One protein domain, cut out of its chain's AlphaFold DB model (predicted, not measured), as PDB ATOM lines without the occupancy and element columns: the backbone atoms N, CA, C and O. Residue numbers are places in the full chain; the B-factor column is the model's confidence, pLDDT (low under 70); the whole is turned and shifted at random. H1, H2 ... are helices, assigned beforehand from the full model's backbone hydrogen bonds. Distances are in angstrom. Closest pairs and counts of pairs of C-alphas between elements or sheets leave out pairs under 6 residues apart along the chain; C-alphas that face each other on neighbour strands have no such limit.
ATOM      1  N   TRP A 231      32.882   6.750  -3.015       80.31
ATOM      2  CA  TRP A 231      32.375   7.572  -4.121       80.31
ATOM      3  C   TRP A 231      33.128   8.903  -4.275       80.31
ATOM      4  O   TRP A 231      33.460   9.284  -5.393       80.31
ATOM      5  N   GLY A 232      33.514   9.556  -3.172       84.50
ATOM      6  CA  GLY A 232      34.368  10.752  -3.213       84.50
ATOM      7  C   GLY A 232      35.781  10.496  -3.762       84.50
ATOM      8  O   GLY A 232      36.325  11.339  -4.476       84.50
ATOM      9  N   LEU A 233      36.364   9.321  -3.501       86.44
ATOM     10  CA  LEU A 233      37.663   8.916  -4.053       86.44
ATOM     11  C   LEU A 233      37.551   8.611  -5.555       86.44
ATOM     12  O   LEU A 233      38.359   9.092  -6.345       86.44
ATOM     13  N   PHE A 234      36.518   7.876  -5.972       86.75
ATOM     14  CA  PHE A 234      36.267   7.616  -7.392       86.75
ATOM     15  C   PHE A 234      35.934   8.895  -8.169       86.75
ATOM     16  O   PHE A 234      36.402   9.058  -9.292       86.75
ATOM     17  N   LEU A 235      35.188   9.828  -7.570       90.62
ATOM     18  CA  LEU A 235      34.877  11.123  -8.171       90.62
ATOM     19  C   LEU A 235      36.139  11.982  -8.335       90.62
ATOM     20  O   LEU A 235      36.374  12.514  -9.415       90.62
ATOM     21  N   THR A 236      36.979  12.088  -7.303       89.75
ATOM     22  CA  THR A 236      38.222  12.882  -7.362       89.75
ATOM     23  C   THR A 236      39.244  12.299  -8.336       89.75
ATOM     24  O   THR A 236      39.768  13.041  -9.168       89.75
ATOM     25  N   VAL A 237      39.478  10.982  -8.310       94.19
ATOM     26  CA  VAL A 237      40.348  10.301  -9.286       94.19
ATOM     27  C   VAL A 237      39.768  10.413 -10.698       94.19
ATOM     28  O   VAL A 237      40.490  10.774 -11.621       94.19
ATOM     29  N   GLY A 238      38.461  10.200 -10.871       92.50
ATOM     30  CA  GLY A 238      37.781  10.318 -12.163       92.50
ATOM     31  C   GLY A 238      37.872  11.723 -12.765       92.50
ATOM     32  O   GLY A 238      38.186  11.862 -13.947       92.50
ATOM     33  N   VAL A 239      37.671  12.772 -11.960       95.75
ATOM     34  CA  VAL A 239      37.830  14.173 -12.387       95.75
ATOM     35  C   VAL A 239      39.290  14.474 -12.732       95.75
ATOM     36  O   VAL A 239      39.549  15.009 -13.808       95.75
ATOM     37  N   ALA A 240      40.250  14.081 -11.889       95.62
ATOM     38  CA  ALA A 240      41.675  14.294 -12.155       95.62
ATOM     39  C   ALA A 240      42.139  13.586 -13.441       95.62
ATOM     40  O   ALA A 240      42.791  14.204 -14.286       95.62
ATOM     41  N   SER A 241      41.750  12.322 -13.639       95.56
ATOM     42  CA  SER A 241      42.036  11.561 -14.861       95.56
ATOM     43  C   SER A 241      41.355  12.162 -16.092       95.56
ATOM     44  O   SER A 241      41.975  12.217 -17.151       95.56
ATOM     45  N   SER A 242      40.121  12.658 -15.967       94.94
ATOM     46  CA  SER A 242      39.403  13.306 -17.076       94.94
ATOM     47  C   SER A 242      40.052  14.630 -17.477       94.94
ATOM     48  O   SER A 242      40.234  14.882 -18.665       94.94
ATOM     49  N   ILE A 243      40.466  15.454 -16.508       96.00
ATOM     50  CA  ILE A 243      41.200  16.703 -16.764       96.00
ATOM     51  C   ILE A 243      42.547  16.400 -17.430       96.00
ATOM     52  O   ILE A 243      42.867  17.006 -18.450       96.00
ATOM     53  N   ALA A 244      43.309  15.428 -16.916       95.19
ATOM     54  CA  ALA A 244      44.580  15.017 -17.512       95.19
ATOM     55  C   ALA A 244      44.406  14.480 -18.946       95.19
ATOM     56  O   ALA A 244      45.185  14.833 -19.832       95.19
ATOM     57  N   LEU A 245      43.358  13.687 -19.198       93.69
ATOM     58  CA  LEU A 245      43.021  13.183 -20.530       93.69
ATOM     59  C   LEU A 245      42.635  14.318 -21.487       93.69
ATOM     60  O   LEU A 245      43.121  14.346 -22.615       93.69
ATOM     61  N   ILE A 246      41.817  15.278 -21.043       93.88
ATOM     62  CA  ILE A 246      41.447  16.455 -21.843       93.88
ATOM     63  C   ILE A 246      42.690  17.286 -22.173       93.88
ATOM     64  O   ILE A 246      42.872  17.621 -23.337       93.88
ATOM     65  N   ILE A 247      43.570  17.564 -21.203       94.06
ATOM     66  CA  ILE A 247      44.833  18.295 -21.429       94.06
ATOM     67  C   ILE A 247      45.743  17.547 -22.413       94.06
ATOM     68  O   ILE A 247      46.330  18.167 -23.301       94.06
ATOM     69  N   CYS A 248      45.850  16.222 -22.289       89.56
ATOM     70  CA  CYS A 248      46.633  15.393 -23.203       89.56
ATOM     71  C   CYS A 248      46.073  15.458 -24.633       89.56
ATOM     72  O   CYS A 248      46.819  15.725 -25.574       89.56
ATOM     73  N   ILE A 249      44.754  15.302 -24.796       87.00
ATOM     74  CA  ILE A 249      44.080  15.381 -26.097       87.00
ATOM     75  C   ILE A 249      44.202  16.786 -26.697       87.00
ATOM     76  O   ILE A 249      44.522  16.905 -27.877       87.00
ATOM     77  N   THR A 250      43.979  17.858 -25.929       87.25
ATOM     78  CA  THR A 250      44.059  19.230 -26.459       87.25
ATOM     79  C   THR A 250      45.484  19.615 -26.839       87.25
ATOM     80  O   THR A 250      45.665  20.189 -27.910       87.25
ATOM     81  N   THR A 251      46.490  19.238 -26.043       86.69
ATOM     82  CA  THR A 251      47.912  19.416 -26.392       86.69
ATOM     83  C   THR A 251      48.257  18.654 -27.674       86.69
ATOM     84  O   THR A 251      48.722  19.262 -28.634       86.69
ATOM     85  N   PHE A 252      47.919  17.361 -27.758       86.06
ATOM     86  CA  PHE A 252      48.183  16.532 -28.941       86.06
ATOM     87  C   PHE A 252      47.509  17.072 -30.214       86.06
ATOM     88  O   PHE A 252      48.123  17.101 -31.285       86.06
ATOM     89  N   LEU A 253      46.255  17.529 -30.106       83.00
ATOM     90  CA  LEU A 253      45.519  18.162 -31.205       83.00
ATOM     91  C   LEU A 253      46.101  19.528 -31.590       83.00
ATOM     92  O   LEU A 253      46.082  19.862 -32.772       83.00
ATOM     93  N   TYR A 254      46.613  20.305 -30.632       83.50
ATOM     94  CA  TYR A 254      47.252  21.597 -30.886       83.50
ATOM     95  C   TYR A 254      48.602  21.429 -31.595       83.50
ATOM     96  O   TYR A 254      48.849  22.095 -32.597       83.50
ATOM     97  N   GLU A 255      49.442  20.497 -31.141       82.19
ATOM     98  CA  GLU A 255      50.737  20.180 -31.762       82.19
ATOM     99  C   GLU A 255      50.579  19.595 -33.173       82.19
ATOM    100  O   GLU A 255      51.342  19.922 -34.079       82.19
ATOM    101  N   ASN A 256      49.551  18.771 -33.402       77.38
ATOM    102  CA  ASN A 256      49.271  18.176 -34.714       77.38
ATOM    103  C   ASN A 256      48.291  19.001 -35.570       77.38
ATOM    104  O   ASN A 256      47.872  18.537 -36.639       77.38
ATOM    105  N   ARG A 257      47.918  20.216 -35.145       75.12
ATOM    106  CA  ARG A 257      46.849  21.009 -35.782       75.12
ATOM    107  C   ARG A 257      47.107  21.273 -37.265       75.12
ATOM    108  O   ARG A 257      46.185  21.174 -38.069       75.12
ATOM    109  N   ASP A 258      48.359  21.516 -37.644       72.44
ATOM    110  CA  ASP A 258      48.718  21.851 -39.023       72.44
ATOM    111  C   ASP A 258      48.531  20.630 -39.945       72.44
ATOM    112  O   ASP A 258      48.088  20.758 -41.084       72.44
ATOM    113  N   THR A 259      48.714  19.411 -39.418       69.25
ATOM    114  CA  THR A 259      48.351  18.170 -40.130       69.25
ATOM    115  C   THR A 259      46.832  18.031 -40.293       69.25
ATOM    116  O   THR A 259      46.367  17.532 -41.317       69.25
ATOM    117  N   LEU A 260      46.037  18.483 -39.318       63.22
ATOM    118  CA  LEU A 260      44.571  18.446 -39.391       63.22
ATOM    119  C   LEU A 260      44.004  19.464 -40.402       63.22
ATOM    120  O   LEU A 260      42.989  19.183 -41.055       63.22
ATOM    121  N   VAL A 261      44.675  20.615 -40.532       64.69
ATOM    122  CA  VAL A 261      44.376  21.697 -41.485       64.69
ATOM    123  C   VAL A 261      44.776  21.311 -42.913       64.69
ATOM    124  O   VAL A 261      43.978  21.511 -43.824       64.69
ATOM    125  N   HIS A 262      45.929  20.665 -43.115       63.84
ATOM    126  CA  HIS A 262      46.356  20.144 -44.425       63.84
ATOM    127  C   HIS A 262      45.597  18.883 -44.901       63.84
ATOM    128  O   HIS A 262      45.878  18.357 -45.976       63.84
ATOM    129  N   LEU A 263      44.615  18.382 -44.141       63.22
ATOM    130  CA  LEU A 263      43.684  17.350 -44.612       63.22
ATOM    131  C   LEU A 263      42.498  18.000 -45.343       63.22
ATOM    132  O   LEU A 263      41.466  18.278 -44.719       63.22
ATOM    133  N   ASP A 264      42.649  18.187 -46.657       56.53
ATOM    134  CA  ASP A 264      41.677  18.819 -47.564       56.53
ATOM    135  C   ASP A 264      40.210  18.372 -47.359       56.53
ATOM    136  O   ASP A 264      39.930  17.185 -47.122       56.53
ATOM    137  N   PRO A 265      39.225  19.278 -47.524       66.25
ATOM    138  CA  PRO A 265      37.836  18.889 -47.753       66.25
ATOM    139  C   PRO A 265      37.711  18.144 -49.101       66.25
ATOM    140  O   PRO A 265      38.291  18.603 -50.081       66.25
ATOM    141  N   PRO A 266      36.952  17.033 -49.210       59.28
ATOM    142  CA  PRO A 266      36.015  16.481 -48.238       59.28
ATOM    143  C   PRO A 266      36.556  15.206 -47.559       59.28
ATOM    144  O   PRO A 266      35.977  14.123 -47.664       59.28
ATOM    145  N   ALA A 267      37.677  15.290 -46.834       63.19
ATOM    146  CA  ALA A 267      38.111  14.187 -45.980       63.19
ATOM    147  C   ALA A 267      37.050  13.873 -44.902       63.19
ATOM    148  O   ALA A 267      36.902  14.634 -43.945       63.19
ATOM    149  N   SER A 268      36.363  12.730 -45.036       72.56
ATOM    150  CA  SER A 268      35.431  12.205 -44.024       72.56
ATOM    151  C   SER A 268      36.035  12.285 -42.617       72.56
ATOM    152  O   SER A 268      37.202  11.935 -42.417       72.56
ATOM    153  N   VAL A 269      35.228  12.708 -41.638       73.94
ATOM    154  CA  VAL A 269      35.635  12.880 -40.232       73.94
ATOM    155  C   VAL A 269      36.294  11.608 -39.689       73.94
ATOM    156  O   VAL A 269      37.328  11.682 -39.030       73.94
ATOM    157  N   TRP A 270      35.788  10.431 -40.071       70.69
ATOM    158  CA  TRP A 270      36.376   9.137 -39.716       70.69
ATOM    159  C   TRP A 270      37.808   8.948 -40.243       70.69
ATOM    160  O   TRP A 270      38.656   8.390 -39.549       70.69
ATOM    161  N   ARG A 271      38.124   9.459 -41.443       72.69
ATOM    162  CA  ARG A 271      39.485   9.424 -42.007       72.69
ATOM    163  C   ARG A 271      40.432  10.343 -41.233       72.69
ATOM    164  O   ARG A 271      41.579   9.960 -41.018       72.69
ATOM    165  N   LYS A 272      39.950  11.508 -40.774       75.81
ATOM    166  CA  LYS A 272      40.721  12.412 -39.898       75.81
ATOM    167  C   LYS A 272      40.976  11.768 -38.528       75.81
ATOM    168  O   LYS A 272      42.122  11.721 -38.095       75.81
ATOM    169  N   ILE A 273      39.950  11.180 -37.904       76.50
ATOM    170  CA  ILE A 273      40.070  10.434 -36.637       76.50
ATOM    171  C   ILE A 273      41.062   9.271 -36.775       76.50
ATOM    172  O   ILE A 273      41.974   9.151 -35.962       76.50
ATOM    173  N   LYS A 274      40.944   8.451 -37.831       78.00
ATOM    174  CA  LYS A 274      41.858   7.324 -38.075       78.00
ATOM    175  C   LYS A 274      43.308   7.787 -38.249       78.00
ATOM    176  O   LYS A 274      44.195   7.183 -37.660       78.00
ATOM    177  N   ALA A 275      43.552   8.866 -38.998       74.94
ATOM    178  CA  ALA A 275      44.895   9.422 -39.166       74.94
ATOM    179  C   ALA A 275      45.504   9.908 -37.835       74.94
ATOM    180  O   ALA A 275      46.680   9.656 -37.577       74.94
ATOM    181  N   MET A 276      44.704  10.543 -36.971       75.75
ATOM    182  CA  MET A 276      45.148  10.965 -35.637       75.75
ATOM    183  C   MET A 276      45.410   9.771 -34.711       75.75
ATOM    184  O   MET A 276      46.438   9.751 -34.040       75.75
ATOM    185  N   ALA A 277      44.553   8.746 -34.723       77.44
ATOM    186  CA  ALA A 277      44.764   7.519 -33.954       77.44
ATOM    187  C   ALA A 277      46.042   6.777 -34.387       77.44
ATOM    188  O   ALA A 277      46.835   6.378 -33.541       77.44
ATOM    189  N   THR A 278      46.300   6.664 -35.696       77.12
ATOM    190  CA  THR A 278      47.543   6.069 -36.222       77.12
ATOM    191  C   THR A 278      48.789   6.892 -35.877       77.12
ATOM    192  O   THR A 278      49.863   6.316 -35.733       77.12
ATOM    193  N   ARG A 279      48.677   8.219 -35.713       75.06
ATOM    194  CA  ARG A 279      49.784   9.049 -35.206       75.06
ATOM    195  C   ARG A 279      50.001   8.908 -33.704       75.06
ATOM    196  O   ARG A 279      51.148   8.888 -33.285       75.06
ATOM    197  N   PHE A 280      48.933   8.795 -32.921       77.50
ATOM    198  CA  PHE A 280      49.011   8.576 -31.474       77.50
ATOM    199  C   PHE A 280      49.626   7.208 -31.127       77.50
ATOM    200  O   PHE A 280      50.387   7.094 -30.175       77.50
ATOM    201  N   ASP A 281      49.337   6.183 -31.934       76.06
ATOM    202  CA  ASP A 281      49.938   4.842 -31.833       76.06
ATOM    203  C   ASP A 281      51.388   4.785 -32.369       76.06
ATOM    204  O   ASP A 281      52.125   3.826 -32.131       76.06
ATOM    205  N   HIS A 282      51.840   5.819 -33.089       74.00
ATOM    206  CA  HIS A 282      53.220   5.891 -33.553       74.00
ATOM    207  C   HIS A 282      54.151   6.242 -32.388       74.00
ATOM    208  O   HIS A 282      53.908   7.182 -31.637       74.00
ATOM    209  N   LYS A 283      55.246   5.488 -32.236       63.72
ATOM    210  CA  LYS A 283      56.171   5.657 -31.107       63.72
ATOM    211  C   LYS A 283      56.820   7.040 -31.129       63.72
ATOM    212  O   LYS A 283      57.683   7.299 -31.967       63.72
TER     213      LYS A 283
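This is residues 231 to 283 of the 329 residues of the protein "PBPe domain-containing protein" of Vitis vinifera (UniProt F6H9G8). A long straight helix, H1, sticks out as an arm over residues 231 to 248, and at its far end sits a small head of two shorter helices. Short H2 follows H1 almost at once, a loop folds back, and H3 runs crosswise near that end of H1. The printed part has 53 residues with three named helices, H1, H2 and H3 in that order, and no named strand; the class is all helix. It is only just loose, close to extended, with a radius of gyration of the C-alphas of 14.8 A, and it spans 46 by 19 by 18 A, the arm making the length.

Begin with H1, residues 231 to 255. After a tight link of one residue comes H2, residues 257 to 261; the two meet only through their link and are near each other, with 5 pairs of C-alphas within 10 A. A short link of 7 residues leads to H3, residues 269 to 280. H2 and H3 are close but not clearly touching: look at Leu 260 and Lys 272, their closest C-alphas, 7.2 A apart. H1 and H3 are near each other, with 5 pairs of C-alphas within 10 A. In H1, H2 and H3, every O i to N i+4 pair is within hydrogen-bond range.

Find C-alpha 231 at (32.375, 7.572, -4.121); from there H1 runs 35.5 A to C-alpha 255 at (50.737, 20.180, -31.762). H2 covers 6.3 A from C-alpha 257 to C-alpha 261. H3 runs 16.6 A and ends at C-alpha 280, at (49.011, 8.576, -31.474).

The two C-alphas farthest apart are those of Trp 231 and Asp 264, 45.8 A. The printed part has no cut, and neither link is long. Besides residues 231 to 248, residues 264 to 270 stand free. Look in the B-factor column for low confidence, under 70, at residues 259 to 267 and 283; the mean pLDDT of the printed part is 79.8.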